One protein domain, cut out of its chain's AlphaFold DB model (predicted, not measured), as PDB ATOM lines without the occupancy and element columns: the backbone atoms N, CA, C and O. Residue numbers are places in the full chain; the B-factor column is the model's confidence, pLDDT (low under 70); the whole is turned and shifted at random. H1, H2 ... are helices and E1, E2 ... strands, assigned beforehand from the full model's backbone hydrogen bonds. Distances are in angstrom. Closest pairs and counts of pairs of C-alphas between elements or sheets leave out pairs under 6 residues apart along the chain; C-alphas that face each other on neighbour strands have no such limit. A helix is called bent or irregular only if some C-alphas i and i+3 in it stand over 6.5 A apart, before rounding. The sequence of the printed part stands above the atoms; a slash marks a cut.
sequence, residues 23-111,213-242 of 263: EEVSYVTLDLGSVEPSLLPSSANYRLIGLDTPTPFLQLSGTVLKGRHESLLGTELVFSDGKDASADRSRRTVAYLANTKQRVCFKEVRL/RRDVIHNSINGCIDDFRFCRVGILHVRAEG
ATOM      1  N   GLU A  23      26.604 -19.164 135.617       71.56
ATOM      2  CA  GLU A  23      25.301 -19.661 135.192       71.56
ATOM      3  C   GLU A  23      24.220 -19.322 136.232       71.56
ATOM      4  O   GLU A  23      24.064 -19.990 137.260       71.56
ATOM      5  N   GLU A  24      23.423 -18.292 135.949       76.94
ATOM      6  CA  GLU A  24      22.323 -17.892 136.819       76.94
ATOM      7  C   GLU A  24      21.107 -18.815 136.623       76.94
ATOM      8  O   GLU A  24      20.394 -18.791 135.615       76.94
ATOM      9  N   VAL A  25      20.836 -19.647 137.629       84.12
ATOM     10  CA  VAL A  25      19.641 -20.495 137.668       84.12
ATOM     11  C   VAL A  25      18.481 -19.727 138.290       84.12
ATOM     12  O   VAL A  25      18.536 -19.321 139.451       84.12
ATOM     13  N   SER A  26      17.370 -19.621 137.558       85.19
ATOM     14  CA  SER A  26      16.133 -19.022 138.063       85.19
ATOM     15  C   SER A  26      15.017 -20.059 138.222       85.19
ATOM     16  O   SER A  26      14.859 -20.992 137.430       85.19
ATOM     17  N   TYR A  27      14.215 -19.894 139.275       88.44
ATOM     18  CA  TYR A  27      13.067 -20.752 139.560       88.44
ATOM     19  C   TYR A  27      11.770 -19.978 139.330       88.44
ATOM     20  O   TYR A  27      11.573 -18.888 139.873       88.44
ATOM     21  N   VAL A  28      10.855 -20.565 138.560       91.50
ATOM     22  CA  VAL A  28       9.528 -19.995 138.284       91.50
ATOM     23  C   VAL A  28       8.432 -20.990 138.638       91.50
ATOM     24  O   VAL A  28       8.585 -22.204 138.475       91.50
ATOM     25  N   THR A  29       7.305 -20.471 139.125       92.44
ATOM     26  CA  THR A  29       6.127 -21.285 139.437       92.44
ATOM     27  C   THR A  29       5.176 -21.330 138.247       92.44
ATOM     28  O   THR A  29       4.863 -20.298 137.653       92.44
ATOM     29  N   LEU A  30       4.712 -22.528 137.875       93.38
ATOM     30  CA  LEU A  30       3.711 -22.697 136.818       93.38
ATOM     31  C   LEU A  30       2.331 -22.906 137.450       93.38
ATOM     32  O   LEU A  30       2.121 -23.867 138.194       93.38
ATOM     33  N   ASP A  31       1.391 -22.016 137.141       92.50
ATOM     34  CA  ASP A  31      -0.009 -22.120 137.553       92.50
ATOM     35  C   ASP A  31      -0.853 -22.588 136.369       92.50
ATOM     36  O   ASP A  31      -0.998 -21.883 135.373       92.50
ATOM     37  N   LEU A  32      -1.393 -23.803 136.470       90.88
ATOM     38  CA  LEU A  32      -2.189 -24.422 135.411       90.88
ATOM     39  C   LEU A  32      -3.695 -24.149 135.545       90.88
ATOM     40  O   LEU A  32      -4.484 -24.680 134.766       90.88
ATOM     41  N   GLY A  33      -4.124 -23.340 136.516       87.44
ATOM     42  CA  GLY A  33      -5.530 -22.997 136.698       87.44
ATOM     43  C   GLY A  33      -6.417 -24.223 136.947       87.44
ATOM     44  O   GLY A  33      -6.222 -24.962 137.909       87.44
ATOM     45  N   SER A  34      -7.430 -24.423 136.097       83.50
ATOM     46  CA  SER A  34      -8.458 -25.469 136.238       83.50
ATOM     47  C   SER A  34      -8.133 -26.791 135.531       83.50
ATOM     48  O   SER A  34      -9.036 -27.598 135.313       83.50
ATOM     49  N   VAL A  35      -6.881 -27.001 135.120       82.56
ATOM     50  CA  VAL A  35      -6.441 -28.262 134.505       82.56
ATOM     51  C   VAL A  35      -6.641 -29.421 135.479       82.56
ATOM     52  O   VAL A  35      -6.412 -29.286 136.683       82.56
ATOM     53  N   GLU A  36      -7.070 -30.572 134.959       77.50
ATOM     54  CA  GLU A  36      -7.325 -31.751 135.780       77.50
ATOM     55  C   GLU A  36      -6.036 -32.208 136.496       77.50
ATOM     56  O   GLU A  36      -5.031 -32.502 135.839       77.50
ATOM     57  N   PRO A  37      -6.040 -32.332 137.837       71.12
ATOM     58  CA  PRO A  37      -4.845 -32.703 138.596       71.12
ATOM     59  C   PRO A  37      -4.258 -34.073 138.237       71.12
ATOM     60  O   PRO A  37      -3.102 -34.336 138.563       71.12
ATOM     61  N   SER A  38      -5.035 -34.957 137.606       74.75
ATOM     62  CA  SER A  38      -4.601 -36.293 137.176       74.75
ATOM     63  C   SER A  38      -3.684 -36.256 135.947       74.75
ATOM     64  O   SER A  38      -2.916 -37.198 135.734       74.75
ATOM     65  N   LEU A  39      -3.716 -35.166 135.170       71.31
ATOM     66  CA  LEU A  39      -2.922 -35.024 133.952       71.31
ATOM     67  C   LEU A  39      -1.436 -34.871 134.267       71.31
ATOM     68  O   LEU A  39      -0.623 -35.442 133.553       71.31
ATOM     69  N   LEU A  40      -1.085 -34.183 135.357       72.38
ATOM     70  CA  LEU A  40       0.305 -33.908 135.737       72.38
ATOM     71  C   LEU A  40       1.112 -35.162 136.136       72.38
ATOM     72  O   LEU A  40       2.219 -35.334 135.634       72.38
ATOM     73  N   PRO A  41       0.617 -36.066 137.009       71.69
ATOM     74  CA  PRO A  41       1.339 -37.297 137.339       71.69
ATOM     75  C   PRO A  41       1.344 -38.319 136.197       71.69
ATOM     76  O   PRO A  41       2.233 -39.170 136.145       71.69
ATOM     77  N   SER A  42       0.332 -38.265 135.324       68.62
ATOM     78  CA  SER A  42       0.120 -39.247 134.254       68.62
ATOM     79  C   SER A  42       0.811 -38.857 132.946       68.62
ATOM     80  O   SER A  42       1.065 -39.716 132.103       68.62
ATOM     81  N   SER A  43       1.134 -37.576 132.758       73.50
ATOM     82  CA  SER A  43       1.862 -37.091 131.591       73.50
ATOM     83  C   SER A  43       3.338 -37.466 131.698       73.50
ATOM     84  O   SER A  43       4.085 -36.871 132.474       73.50
ATOM     85  N   ALA A  44       3.779 -38.435 130.900       76.50
ATOM     86  CA  ALA A  44       5.204 -38.744 130.772       76.50
ATOM     87  C   ALA A  44       5.974 -37.648 130.015       76.50
ATOM     88  O   ALA A  44       7.172 -37.492 130.218       76.50
ATOM     89  N   ASN A  45       5.284 -36.886 129.159       82.62
ATOM     90  CA  ASN A  45       5.886 -35.905 128.265       82.62
ATOM     91  C   ASN A  45       5.138 -34.573 128.348       82.62
ATOM     92  O   ASN A  45       3.908 -34.535 128.260       82.62
ATOM     93  N   TYR A  46       5.894 -33.484 128.445       87.88
ATOM     94  CA  TYR A  46       5.403 -32.123 128.277       87.88
ATOM     95  C   TYR A  46       6.348 -31.360 127.354       87.88
ATOM     96  O   TYR A  46       7.530 -31.687 127.245       87.88
ATOM     97  N   ARG A  47       5.823 -30.340 126.678       92.00
ATOM     98  CA  ARG A  47       6.619 -29.458 125.823       92.00
ATOM     99  C   ARG A  47       6.351 -28.020 126.207       92.00
ATOM    100  O   ARG A  47       5.219 -27.559 126.086       92.00
ATOM    101  N   LEU A  48       7.385 -27.327 126.661       93.19
ATOM    102  CA  LEU A  48       7.334 -25.904 126.962       93.19
ATOM    103  C   LEU A  48       8.069 -25.141 125.860       93.19
ATOM    104  O   LEU A  48       9.159 -25.537 125.457       93.19
ATOM    105  N   ILE A  49       7.453 -24.082 125.343       94.81
ATOM    106  CA  ILE A  49       7.986 -23.275 124.244       94.81
ATOM    107  C   ILE A  49       7.855 -21.801 124.614       94.81
ATOM    108  O   ILE A  49       6.803 -21.380 125.096       94.81
ATOM    109  N   GLY A  50       8.904 -21.023 124.340       95.00
ATOM    110  CA  GLY A  50       8.880 -19.567 124.462       95.00
ATOM    111  C   GLY A  50       8.765 -19.075 125.901       95.00
ATOM    112  O   GLY A  50       7.984 -18.164 126.157       95.00
ATOM    113  N   LEU A  51       9.477 -19.696 126.846       92.69
ATOM    114  CA  LEU A  51       9.490 -19.274 128.255       92.69
ATOM    115  C   LEU A  51      10.131 -17.888 128.462       92.69
ATOM    116  O   LEU A  51       9.849 -17.205 129.437       92.69
ATOM    117  N   ASP A  52      10.972 -17.485 127.524       89.75
ATOM    118  CA  ASP A  52      11.564 -16.161 127.360       89.75
ATOM    119  C   ASP A  52      10.588 -15.138 126.746       89.75
ATOM    120  O   ASP A  52      10.802 -13.928 126.816       89.75
ATOM    121  N   THR A  53       9.491 -15.606 126.150       95.19
ATOM    122  CA  THR A  53       8.496 -14.745 125.508       95.19
ATOM    123  C   THR A  53       7.401 -14.340 126.498       95.19
ATOM    124  O   THR A  53       7.072 -15.092 127.411       95.19
ATOM    125  N   PRO A  54       6.714 -13.200 126.297       95.88
ATOM    126  CA  PRO A  54       5.592 -12.809 127.157       95.88
ATOM    127  C   PRO A  54       4.406 -13.792 127.118       95.88
ATOM    128  O   PRO A  54       3.530 -13.734 127.986       95.88
ATOM    129  N   THR A  55       4.351 -14.679 126.116       97.00
ATOM    130  CA  THR A  55       3.269 -15.651 125.915       97.00
ATOM    131  C   THR A  55       3.811 -17.064 125.673       97.00
ATOM    132  O   THR A  55       3.750 -17.542 124.535       97.00
ATOM    133  N   PRO A  56       4.314 -17.752 126.713       97.19
ATOM    134  CA  PRO A  56       4.794 -19.122 126.577       97.19
ATOM    135  C   PRO A  56       3.660 -20.085 126.219       97.19
ATOM    136  O   PRO A  56       2.487 -19.817 126.477       97.19
ATOM    137  N   PHE A  57       4.002 -21.243 125.668       96.56
ATOM    138  CA  PHE A  57       3.056 -22.324 125.401       96.56
ATOM    139  C   PHE A  57       3.510 -23.610 126.077       96.56
ATOM    140  O   PHE A  57       4.673 -23.990 125.979       96.56
ATOM    141  N   LEU A  58       2.576 -24.292 126.731       94.88
ATOM    142  CA  LEU A  58       2.781 -25.590 127.359       94.88
ATOM    143  C   LEU A  58       1.863 -26.610 126.692       94.88
ATOM    144  O   LEU A  58       0.654 -26.414 126.637       94.88
ATOM    145  N   GLN A  59       2.421 -27.706 126.202       93.25
ATOM    146  CA  GLN A  59       1.662 -28.854 125.724       93.25
ATOM    147  C   GLN A  59       1.768 -29.976 126.754       93.25
ATOM    148  O   GLN A  59       2.871 -30.444 127.043       93.25
ATOM    149  N   LEU A  60       0.629 -30.409 127.291       90.62
ATOM    150  CA  LEU A  60       0.526 -31.450 128.309       90.62
ATOM    151  C   LEU A  60      -0.517 -32.478 127.867       90.62
ATOM    152  O   LEU A  60      -1.689 -32.139 127.732       90.62
ATOM    153  N   SER A  61      -0.103 -33.723 127.613       87.62
ATOM    154  CA  SER A  61      -1.015 -34.825 127.238       87.62
ATOM    155  C   SER A  61      -1.982 -34.500 126.084       87.62
ATOM    156  O   SER A  61      -3.133 -34.922 126.084       87.62
ATOM    157  N   GLY A  62      -1.524 -33.726 125.094       87.62
ATOM    158  CA  GLY A  62      -2.340 -33.301 123.948       87.62
ATOM    159  C   GLY A  62      -3.143 -32.014 124.166       87.62
ATOM    160  O   GLY A  62      -3.567 -31.403 123.187       87.62
ATOM    161  N   THR A  63      -3.276 -31.538 125.404       90.69
ATOM    162  CA  THR A  63      -3.842 -30.222 125.710       90.69
ATOM    163  C   THR A  63      -2.789 -29.142 125.496       90.69
ATOM    164  O   THR A  63      -1.656 -29.264 125.961       90.69
ATOM    165  N   VAL A  64      -3.158 -28.068 124.797       93.88
ATOM    166  CA  VAL A  64      -2.289 -26.906 124.586       93.88
ATOM    167  C   VAL A  64      -2.740 -25.784 125.504       93.88
ATOM    168  O   VAL A  64      -3.910 -25.408 125.524       93.88
ATOM    169  N   LEU A  65      -1.800 -25.233 126.256       95.38
ATOM    170  CA  LEU A  65      -2.022 -24.132 127.169       95.38
ATOM    171  C   LEU A  65      -1.179 -22.938 126.754       95.38
ATOM    172  O   LEU A  65       0.006 -23.068 126.456       95.38
ATOM    173  N   LYS A  66      -1.794 -21.761 126.770       97.25
ATOM    174  CA  LYS A  66      -1.124 -20.484 126.570       97.25
ATOM    175  C   LYS A  66      -0.865 -19.847 127.927       97.25
ATOM    176  O   LYS A  66      -1.794 -19.663 128.712       97.25
ATOM    177  N   GLY A  67       0.391 -19.532 128.189       97.12
ATOM    178  CA  GLY A  67       0.859 -18.899 129.406       97.12
ATOM    179  C   GLY A  67       0.944 -17.380 129.295       97.12
ATOM    180  O   GLY A  67       0.918 -16.801 128.205       97.12
ATOM    181  N   ARG A  68       1.048 -16.740 130.456       97.88
ATOM    182  CA  ARG A  68       1.350 -15.319 130.635       97.88
ATOM    183  C   ARG A  68       2.216 -15.168 131.879       97.88
ATOM    184  O   ARG A  68       1.872 -15.719 132.923       97.88
ATOM    185  N   HIS A  69       3.296 -14.403 131.773       96.69
ATOM    186  CA  HIS A  69       4.123 -14.069 132.930       96.69
ATOM    187  C   HIS A  69       3.396 -13.079 133.840       96.69
ATOM    188  O   HIS A  69       2.795 -12.107 133.381       96.69
ATOM    189  N   GLU A  70       3.464 -13.330 135.140       96.56
ATOM    190  CA  GLU A  70       2.848 -12.521 136.180       96.56
ATOM    191  C   GLU A  70       3.879 -12.258 137.280       96.56
ATOM    192  O   GLU A  70       4.493 -13.184 137.815       96.56
ATOM    193  N   SER A  71       4.104 -10.979 137.584       96.19
ATOM    194  CA  SER A  71       4.953 -10.570 138.701       96.19
ATOM    195  C   SER A  71       4.118 -10.551 139.977       96.19
ATOM    196  O   SER A  71       3.023  -9.988 140.009       96.19
ATOM    197  N   LEU A  72       4.624 -11.198 141.019       94.19
ATOM    198  CA  LEU A  72       3.915 -11.387 142.273       94.19
ATOM    199  C   LEU A  72       4.138 -10.201 143.212       94.19
ATOM    200  O   LEU A  72       5.252  -9.701 143.367       94.19
ATOM    201  N   LEU A  73       3.081  -9.813 143.926       94.75
ATOM    202  CA  LEU A  73       3.181  -8.905 145.068       94.75
ATOM    203  C   LEU A  73       3.678  -9.685 146.292       94.75
ATOM    204  O   LEU A  73       2.906 -10.030 147.183       94.75
ATOM    205  N   GLY A  74       4.965 -10.023 146.305       95.44
ATOM    206  CA  GLY A  74       5.577 -10.787 147.387       95.44
ATOM    207  C   GLY A  74       6.732 -11.655 146.914       95.44
ATOM    208  O   GLY A  74       7.382 -11.382 145.907       95.44
ATOM    209  N   THR A  75       7.024 -12.696 147.681       94.31
ATOM    210  CA  THR A  75       8.038 -13.692 147.338       94.31
ATOM    211  C   THR A  75       7.516 -15.058 147.734       94.31
ATOM    212  O   THR A  75       7.096 -15.265 148.869       94.31
ATOM    213  N   GLU A  76       7.524 -15.980 146.784       91.75
ATOM    214  CA  GLU A  76       7.200 -17.379 147.008       91.75
ATOM    215  C   GLU A  76       8.469 -18.116 147.405       91.75
ATOM    216  O   GLU A  76       9.524 -17.934 146.796       91.75
ATOM    217  N   LEU A  77       8.366 -18.921 148.460       93.38
ATOM    218  CA  LEU A  77       9.455 -19.756 148.940       93.38
ATOM    219  C   LEU A  77       9.231 -21.174 148.442       93.38
ATOM    220  O   LEU A  77       8.179 -21.774 148.665       93.38
ATOM    221  N   VAL A  78      10.236 -21.686 147.754       90.44
ATOM    222  CA  VAL A  78      10.235 -22.990 147.129       90.44
ATOM    223  C   VAL A  78      11.054 -23.930 147.995       90.44
ATOM    224  O   VAL A  78      12.194 -23.625 148.345       90.44
ATOM    225  N   PHE A  79      10.473 -25.075 148.331       90.12
ATOM    226  CA  PHE A  79      11.121 -26.100 149.132       90.12
ATOM    227  C   PHE A  79      11.064 -27.446 148.415       90.12
ATOM    228  O   PHE A  79      10.066 -27.749 147.765       90.12
ATOM    229  N   SER A  80      12.106 -28.257 148.554       87.50
ATOM    230  CA  SER A  80      12.155 -29.633 148.058       87.50
ATOM    231  C   SER A  80      12.256 -30.620 149.219       87.50
ATOM    232  O   SER A  80      12.623 -30.252 150.337       87.50
ATOM    233  N   ASP A  81      11.962 -31.893 148.960       84.62
ATOM    234  CA  ASP A  81      12.309 -32.950 149.910       84.62
ATOM    235  C   ASP A  81      13.844 -33.003 150.067       84.62
ATOM    236  O   ASP A  81      14.599 -32.811 149.107       84.62
ATOM    237  N   GLY A  82      14.318 -33.198 151.298       80.31
ATOM    238  CA  GLY A  82      15.741 -33.334 151.595       80.31
ATOM    239  C   GLY A  82      16.338 -34.590 150.954       80.31
ATOM    240  O   GLY A  82      15.652 -35.593 150.755       80.31
ATOM    241  N   LYS A  83      17.645 -34.559 150.661       73.31
ATOM    242  CA  LYS A  83      18.381 -35.685 150.051       73.31
ATOM    243  C   LYS A  83      18.302 -36.970 150.895       73.31
ATOM    244  O   LYS A  83      18.318 -38.064 150.341       73.31
ATOM    245  N   ASP A  84      18.101 -36.822 152.206       69.75
ATOM    246  CA  ASP A  84      17.908 -37.903 153.179       69.75
ATOM    247  C   ASP A  84      16.431 -38.265 153.387       69.75
ATOM    248  O   ASP A  84      16.008 -38.584 154.503       69.75
ATOM    249  N   ALA A  85      15.617 -38.203 152.329       61.78
ATOM    250  CA  ALA A  85      14.234 -38.667 152.344       61.78
ATOM    251  C   ALA A  85      14.189 -40.198 152.509       61.78
ATOM    252  O   ALA A  85      13.897 -40.959 151.588       61.78
ATOM    253  N   SER A  86      14.491 -40.659 153.721       62.84
ATOM    254  CA  SER A  86      14.231 -42.014 154.173       62.84
ATOM    255  C   SER A  86      12.748 -42.329 153.951       62.84
ATOM    256  O   SER A  86      11.888 -41.451 154.063       62.84
ATOM    257  N   ALA A  87      12.426 -43.590 153.652       68.38
ATOM    258  CA  ALA A  87      11.057 -44.038 153.366       68.38
ATOM    259  C   ALA A  87      10.055 -43.739 154.507       68.38
ATOM    260  O   ALA A  87       8.836 -43.796 154.313       68.38
ATOM    261  N   ASP A  88      10.564 -43.397 155.689       75.31
ATOM    262  CA  ASP A  88       9.785 -42.988 156.842       75.31
ATOM    263  C   ASP A  88       9.236 -41.556 156.684       75.31
ATOM    264  O   ASP A  88       9.929 -40.551 156.860       75.31
ATOM    265  N   ARG A  89       7.933 -41.464 156.384       73.44
ATOM    266  CA  ARG A  89       7.197 -40.192 156.241       73.44
ATOM    267  C   ARG A  89       7.321 -39.283 157.465       73.44
ATOM    268  O   ARG A  89       7.171 -38.075 157.316       73.44
ATOM    269  N   SER A  90       7.578 -39.844 158.647       75.94
ATOM    270  CA  SER A  90       7.684 -39.083 159.896       75.94
ATOM    271  C   SER A  90       8.982 -38.272 160.023       75.94
ATOM    272  O   SER A  90       9.064 -37.393 160.878       75.94
ATOM    273  N   ARG A  91       9.983 -38.541 159.173       77.69
ATOM    274  CA  ARG A  91      11.323 -37.934 159.223       77.69
ATOM    275  C   ARG A  91      11.712 -37.164 157.966       77.69
ATOM    276  O   ARG A  91      12.881 -36.824 157.818       77.69
ATOM    277  N   ARG A  92      10.769 -36.880 157.062       79.69
ATOM    278  CA  ARG A  92      11.088 -36.084 155.870       79.69
ATOM    279  C   ARG A  92      11.535 -34.692 156.288       79.69
ATOM    280  O   ARG A  92      10.752 -33.917 156.834       79.69
ATOM    281  N   THR A  93      12.802 -34.401 156.040       83.69
ATOM    282  CA  THR A  93      13.342 -33.053 156.129       83.69
ATOM    283  C   THR A  93      12.979 -32.310 154.851       83.69
ATOM    284  O   THR A  93      12.945 -32.885 153.764       83.69
ATOM    285  N   VAL A  94      12.664 -31.029 154.996       86.06
ATOM    286  CA  VAL A  94      12.346 -30.140 153.881       86.06
ATOM    287  C   VAL A  94      13.539 -29.207 153.703       86.06
ATOM    288  O   VAL A  94      13.985 -28.595 154.675       86.06
ATOM    289  N   ALA A  95      14.077 -29.126 152.489       89.62
ATOM    290  CA  ALA A  95      15.204 -28.270 152.140       89.62
ATOM    291  C   ALA A  95      14.706 -27.028 151.398       89.62
ATOM    292  O   ALA A  95      13.862 -27.117 150.506       89.62
ATOM    293  N   TYR A  96      15.216 -25.857 151.772       90.50
ATOM    294  CA  TYR A  96      14.973 -24.638 151.008       90.50
ATOM    295  C   TYR A  96      15.654 -24.742 149.642       90.50
ATOM    296  O   TYR A  96      16.823 -25.120 149.570       90.50
ATOM    297  N   LEU A  97      14.912 -24.422 148.581       89.81
ATOM    298  CA  LEU A  97      15.386 -24.503 147.203       89.81
ATOM    299  C   LEU A  97      15.609 -23.113 146.610       89.81
ATOM    300  O   LEU A  97      16.693 -22.834 146.114       89.81
ATOM    301  N   ALA A  98      14.586 -22.254 146.637       92.44
ATOM    302  CA  ALA A  98      14.652 -20.955 145.972       92.44
ATOM    303  C   ALA A  98      13.592 -19.970 146.463       92.44
ATOM    304  O   ALA A  98      12.590 -20.333 147.082       92.44
ATOM    305  N   ASN A  99      13.797 -18.697 146.146       94.00
ATOM    306  CA  ASN A  99      12.789 -17.653 146.206       94.00
ATOM    307  C   ASN A  99      12.374 -17.267 144.782       94.00
ATOM    308  O   ASN A  99      13.182 -17.252 143.861       94.00
ATOM    309  N   THR A 100      11.104 -16.936 144.585       94.31
ATOM    310  CA  THR A 100      10.648 -16.443 143.286       94.31
ATOM    311  C   THR A 100       9.593 -15.366 143.437       94.31
ATOM    312  O   THR A 100       8.770 -15.382 144.352       94.31
ATOM    313  N   LYS A 101       9.650 -14.380 142.548       95.12
ATOM    314  CA  LYS A 101       8.688 -13.272 142.463       95.12
ATOM    315  C   LYS A 101       7.885 -13.335 141.167       95.12
ATOM    316  O   LYS A 101       7.209 -12.369 140.816       95.12
ATOM    317  N   GLN A 102       7.991 -14.443 140.437       94.56
ATOM    318  CA  GLN A 102       7.413 -14.598 139.116       94.56
ATOM    319  C   GLN A 102       6.668 -15.923 138.999       94.56
ATOM    320  O   GLN A 102       7.142 -16.978 139.421       94.56
ATOM    321  N   ARG A 103       5.500 -15.846 138.368       94.81
ATOM    322  CA  ARG A 103       4.638 -16.977 138.055       94.81
ATOM    323  C   ARG A 103       4.275 -16.959 136.579       94.81
ATOM    324  O   ARG A 103       4.145 -15.894 135.980       94.81
ATOM    325  N   VAL A 104       4.080 -18.133 135.994       96.31
ATOM    326  CA  VAL A 104       3.518 -18.276 134.650       96.31
ATOM    327  C   VAL A 104       2.130 -18.888 134.768       96.31
ATOM    328  O   VAL A 104       1.986 -20.052 135.135       96.31
ATOM    329  N   CYS A 105       1.110 -18.092 134.459       96.00
ATOM    330  CA  CYS A 105      -0.292 -18.495 134.528       96.00
ATOM    331  C   CYS A 105      -0.737 -19.036 133.166       96.00
ATOM    332  O   CYS A 105      -0.723 -18.302 132.177       96.00
ATOM    333  N   PHE A 106      -1.148 -20.299 133.108       95.56
ATOM    334  CA  PHE A 106      -1.570 -20.990 131.897       95.56
ATOM    335  C   PHE A 106      -3.089 -21.096 131.785       95.56
ATOM    336  O   PHE A 106      -3.806 -21.330 132.755       95.56
ATOM    337  N   LYS A 107      -3.579 -20.966 130.551       95.31
ATOM    338  CA  LYS A 107      -4.972 -21.204 130.178       95.31
ATOM    339  C   LYS A 107      -5.027 -22.125 128.967       95.31
ATOM    340  O   LYS A 107      -4.314 -21.899 127.993       95.31
ATOM    341  N   GLU A 108      -5.886 -23.134 129.016       94.25
ATOM    342  CA  GLU A 108      -6.126 -24.023 127.878       94.25
ATOM    343  C   GLU A 108      -6.636 -23.247 126.653       94.25
ATOM    344  O   GLU A 108      -7.482 -22.352 126.761       94.25
ATOM    345  N   VAL A 109      -6.104 -23.589 125.480       95.25
ATOM    346  CA  VAL A 109      -6.456 -22.993 124.191       95.25
ATOM    347  C   VAL A 109      -6.629 -24.068 123.124       95.25
ATOM    348  O   VAL A 109      -5.997 -25.121 123.157       95.25
ATOM    349  N   ARG A 110      -7.468 -23.776 122.125       94.94
ATOM    350  CA  ARG A 110      -7.603 -24.601 120.920       94.94
ATOM    351  C   ARG A 110      -6.838 -23.958 119.776       94.94
ATOM    352  O   ARG A 110      -7.003 -22.767 119.515       94.94
ATOM    353  N   LEU A 111      -6.015 -24.747 119.098       92.94
ATOM    354  CA  LEU A 111      -5.309 -24.303 117.902       92.94
ATOM    355  C   LEU A 111      -6.282 -24.267 116.721       92.94
ATOM    356  O   LEU A 111      -7.090 -25.177 116.554       92.94
ATOM    357  N   ARG A 213      11.618 -33.699 137.817       34.00
ATOM    358  CA  ARG A 213      11.686 -34.650 138.921       34.00
ATOM    359  C   ARG A 213      10.284 -34.745 139.514       34.00
ATOM    360  O   ARG A 213       9.575 -33.744 139.620       34.00
ATOM    361  N   ARG A 214       9.871 -35.972 139.839       37.16
ATOM    362  CA  ARG A 214       8.602 -36.302 140.506       37.16
ATOM    363  C   ARG A 214       8.597 -35.791 141.948       37.16
ATOM    364  O   ARG A 214       8.294 -36.538 142.870       37.16
ATOM    365  N   ASP A 215       8.874 -34.518 142.147       36.94
ATOM    366  CA  ASP A 215       8.696 -33.882 143.432       36.94
ATOM    367  C   ASP A 215       7.261 -33.368 143.418       36.94
ATOM    368  O   ASP A 215       6.964 -32.202 143.162       36.94
ATOM    369  N   VAL A 216       6.321 -34.304 143.605       33.91
ATOM    370  CA  VAL A 216       4.963 -33.944 144.004       33.91
ATOM    371  C   VAL A 216       5.116 -33.318 145.379       33.91
ATOM    372  O   VAL A 216       5.047 -34.010 146.395       33.91
ATOM    373  N   ILE A 217       5.341 -32.009 145.411       37.09
ATOM    374  CA  ILE A 217       5.299 -31.254 146.649       37.09
ATOM    375  C   ILE A 217       3.851 -31.305 147.094       37.09
ATOM    376  O   ILE A 217       2.957 -30.603 146.611       37.09
ATOM    377  N   HIS A 218       3.597 -32.228 148.010       37.22
ATOM    378  CA  HIS A 218       2.487 -32.090 148.911       37.22
ATOM    379  C   HIS A 218       2.761 -30.806 149.692       37.22
ATOM    380  O   HIS A 218       3.548 -30.814 150.632       37.22
ATOM    381  N   ASN A 219       2.092 -29.714 149.314       36.00
ATOM    382  CA  ASN A 219       1.845 -28.591 150.214       36.00
ATOM    383  C   ASN A 219       0.996 -29.123 151.379       36.00
ATOM    384  O   ASN A 219      -0.217 -28.954 151.425       36.00
ATOM    385  N   SER A 220       1.620 -29.884 152.276       34.28
ATOM    386  CA  SER A 220       1.016 -30.419 153.485       34.28
ATOM    387  C   SER A 220       1.500 -29.564 154.640       34.28
ATOM    388  O   SER A 220       2.323 -29.971 155.451       34.28
ATOM    389  N   ILE A 221       0.954 -28.354 154.716       35.50
ATOM    390  CA  ILE A 221       0.842 -27.672 155.999       35.50
ATOM    391  C   ILE A 221      -0.445 -28.218 156.622       35.50
ATOM    392  O   ILE A 221      -1.522 -27.644 156.488       35.50
ATOM    393  N   ASN A 222      -0.355 -29.394 157.249       34.56
ATOM    394  CA  ASN A 222      -1.407 -29.879 158.142       34.56
ATOM    395  C   ASN A 222      -1.352 -29.032 159.420       34.56
ATOM    396  O   ASN A 222      -0.699 -29.395 160.395       34.56
ATOM    397  N   GLY A 223      -1.994 -27.869 159.373       33.59
ATOM    398  CA  GLY A 223      -2.018 -26.907 160.467       33.59
ATOM    399  C   GLY A 223      -3.118 -25.871 160.275       33.59
ATOM    400  O   GLY A 223      -2.829 -24.714 160.007       33.59
ATOM    401  N   CYS A 224      -4.370 -26.309 160.415       31.88
ATOM    402  CA  CYS A 224      -5.510 -25.490 160.843       31.88
ATOM    403  C   CYS A 224      -5.737 -24.142 160.125       31.88
ATOM    404  O   CYS A 224      -5.761 -23.114 160.794       31.88
ATOM    405  N   ILE A 225      -5.975 -24.130 158.807       33.59
ATOM    406  CA  ILE A 225      -6.694 -23.032 158.126       33.59
ATOM    407  C   ILE A 225      -7.559 -23.647 157.009       33.59
ATOM    408  O   ILE A 225      -7.052 -24.021 155.955       33.59
ATOM    409  N   ASP A 226      -8.864 -23.768 157.256       28.20
ATOM    410  CA  ASP A 226      -9.864 -24.492 156.446       28.20
ATOM    411  C   ASP A 226     -10.233 -23.867 155.075       28.20
ATOM    412  O   ASP A 226     -11.325 -24.109 154.576       28.20
ATOM    413  N   ASP A 227      -9.364 -23.095 154.411       31.00
ATOM    414  CA  ASP A 227      -9.735 -22.429 153.138       31.00
ATOM    415  C   ASP A 227      -8.610 -22.305 152.086       31.00
ATOM    416  O   ASP A 227      -8.725 -21.556 151.110       31.00
ATOM    417  N   PHE A 228      -7.515 -23.065 152.204       30.33
ATOM    418  CA  PHE A 228      -6.495 -23.084 151.151       30.33
ATOM    419  C   PHE A 228      -6.885 -24.032 150.013       30.33
ATOM    420  O   PHE A 228      -6.744 -25.253 150.101       30.33
ATOM    421  N   ARG A 229      -7.339 -23.451 148.895       30.06
ATOM    422  CA  ARG A 229      -7.340 -24.130 147.593       30.06
ATOM    423  C   ARG A 229      -5.949 -24.726 147.369       30.06
ATOM    424  O   ARG A 229      -4.964 -23.992 147.334       30.06
ATOM    425  N   PHE A 230      -5.871 -26.044 147.212       30.59
ATOM    426  CA  PHE A 230      -4.651 -26.739 146.807       30.59
ATOM    427  C   PHE A 230      -4.273 -26.320 145.376       30.59
ATOM    428  O   PHE A 230      -4.572 -27.020 144.411       30.59
ATOM    429  N   CYS A 231      -3.605 -25.179 145.217       32.19
ATOM    430  CA  CYS A 231      -2.823 -24.896 144.021       32.19
ATOM    431  C   CYS A 231      -1.578 -25.787 144.093       32.19
ATOM    432  O   CYS A 231      -0.650 -25.518 144.859       32.19
ATOM    433  N   ARG A 232      -1.579 -26.900 143.352       46.84
ATOM    434  CA  ARG A 232      -0.359 -27.682 143.132       46.84
ATOM    435  C   ARG A 232       0.506 -26.915 142.144       46.84
ATOM    436  O   ARG A 232       0.265 -26.935 140.945       46.84
ATOM    437  N   VAL A 233       1.473 -26.201 142.701       44.12
ATOM    438  CA  VAL A 233       2.481 -25.452 141.967       44.12
ATOM    439  C   VAL A 233       3.528 -26.437 141.457       44.12
ATOM    440  O   VAL A 233       4.169 -27.123 142.250       44.12
ATOM    441  N   GLY A 234       3.687 -26.528 140.137       49.88
ATOM    442  CA  GLY A 234       4.861 -27.167 139.551       49.88
ATOM    443  C   GLY A 234       6.044 -26.210 139.655       49.88
ATOM    444  O   GLY A 234       5.931 -25.057 139.231       49.88
ATOM    445  N   ILE A 235       7.157 -26.665 140.227       53.62
ATOM    446  CA  ILE A 235       8.420 -25.926 140.166       53.62
ATOM    447  C   ILE A 235       9.120 -26.359 138.895       53.62
ATOM    448  O   ILE A 235       9.405 -27.544 138.710       53.62
ATOM    449  N   LEU A 236       9.401 -25.396 138.029       53.72
ATOM    450  CA  LEU A 236      10.247 -25.630 136.878       53.72
ATOM    451  C   LEU A 236      11.653 -25.139 137.211       53.72
ATOM    452  O   LEU A 236      11.841 -23.978 137.575       53.72
ATOM    453  N   HIS A 237      12.627 -26.033 137.090       49.75
ATOM    454  CA  HIS A 237      14.030 -25.652 137.077       49.75
ATOM    455  C   HIS A 237      14.378 -25.229 135.652       49.75
ATOM    456  O   HIS A 237      14.263 -26.034 134.723       49.75
ATOM    457  N   VAL A 238      14.728 -23.959 135.475       48.69
ATOM    458  CA  VAL A 238      15.038 -23.377 134.171       48.69
ATOM    459  C   VAL A 238      16.495 -22.959 134.205       48.69
ATOM    460  O   VAL A 238      16.865 -22.044 134.937       48.69
ATOM    461  N   ARG A 239      17.320 -23.649 133.420       44.69
ATOM    462  CA  ARG A 239      18.693 -23.230 133.144       44.69
ATOM    463  C   ARG A 239      18.630 -22.320 131.923       44.69
ATOM    464  O   ARG A 239      18.258 -22.782 130.844       44.69
ATOM    465  N   ALA A 240      18.870 -21.031 132.122       40.09
ATOM    466  CA  ALA A 240      19.040 -20.094 131.026       40.09
ATOM    467  C   ALA A 240      20.536 -20.042 130.721       40.09
ATOM    468  O   ALA A 240      21.305 -19.536 131.528       40.09
ATOM    469  N   GLU A 241      20.955 -20.602 129.589       42.62
ATOM    470  CA  GLU A 241      22.301 -20.334 129.088       42.62
ATOM    471  C   GLU A 241      22.290 -18.911 128.532       42.62
ATOM    472  O   GLU A 241      21.533 -18.593 127.607       42.62
ATOM    473  N   GLY A 242      23.061 -18.023 129.159       36.53
ATOM    474  CA  GLY A 242      23.263 -16.676 128.656       36.53
ATOM    475  C   GLY A 242      23.893 -16.772 127.274       36.53
ATOM    476  O   GLY A 242      25.051 -17.149 127.142       36.53
TER     477      GLY A 242
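AT A GLANCE: This is residues 23 to 111 and 213 to 242 of the 263 residues of the protein "TFIIIC_sub6 domain-containing protein" of Armillaria ostoyae (UniProt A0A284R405). One strongly twisted sheet of six strands is curled like part of a barrel, open between its edge strands E2 and E6. Two long bent strands, E4 and E5, form a hairpin that runs through the curl, with the short strands E2 and E3 beside one half of it, the loop of residues 82 to 93 at its tip, and residues 221 to 229 sticking out free. The printed part has 119 residues, with E1, H1, E2, E3, E4, E5 and E6 in that order along the chain; the mixed sheet runs E2, E3, E4, E5, E1, E6. It is mostly strand and compact, with a radius of gyration of the C-alphas of 15.5 A and spans of 46 by 34 by 31 A.

IN THESE COORDINATES: E1, residues 25 to 31, begins at C-alpha 25 at (19.641, -20.495, 137.668) and is 19.7 A long. H1, residues 39 to 42, is 5.2 A long. E2, residues 46 to 49, and E3, residues 57 to 60, measure 10.1 A and 9.9 A. E4, residues 63 to 81, spans 29.2 A and bends by 118 degrees at residue 73. E5, residues 94 to 109, spans 35.9 A and bends by 82 degrees at residue 99. E6, residues 234 to 239, is 15.7 A long and ends at C-alpha 239 at (18.693, -23.230, 133.144).

HOW THE PARTS SIT: E2, E3, E4 and E5 are a meander, each strand the antiparallel neighbour of the one before. In the hairpin of E2 and E3, N 49 and O 57 are 2.9 A apart, within hydrogen-bond range. In the hairpin of E3 and E4, N 65 and O 58 are 2.7 A apart. In the hairpin of E4 and E5, N 68 and O 105 are 2.9 A apart before the bend of E4, and N 78 and O 98 are 2.8 A apart after it. E5 and E1 are parallel at 49 degrees, with N 104 and O 29 at 2.8 A. E1 and E6 are antiparallel at 150 degrees, with N 30 and O 234 at 3.1 A. E2 and E6 are apart. H1 only grazes the sheet; it is too short for an O i to N i+4 pair, and its one O i to N i+3 pair is within range.

THE WHOLE: The two C-alphas farthest apart, those of Arg 91 and Leu 111, are 46.6 A apart. Residues 112 to 212 are not printed, and C-alphas 111 and 213 are 28.9 A apart across this cut. The link from E4 to E5 is long, with 12 residues. The mean pLDDT of the printed part is 75.1; residue 42, residues 84 to 87 and residues 213 to 242 are under 70.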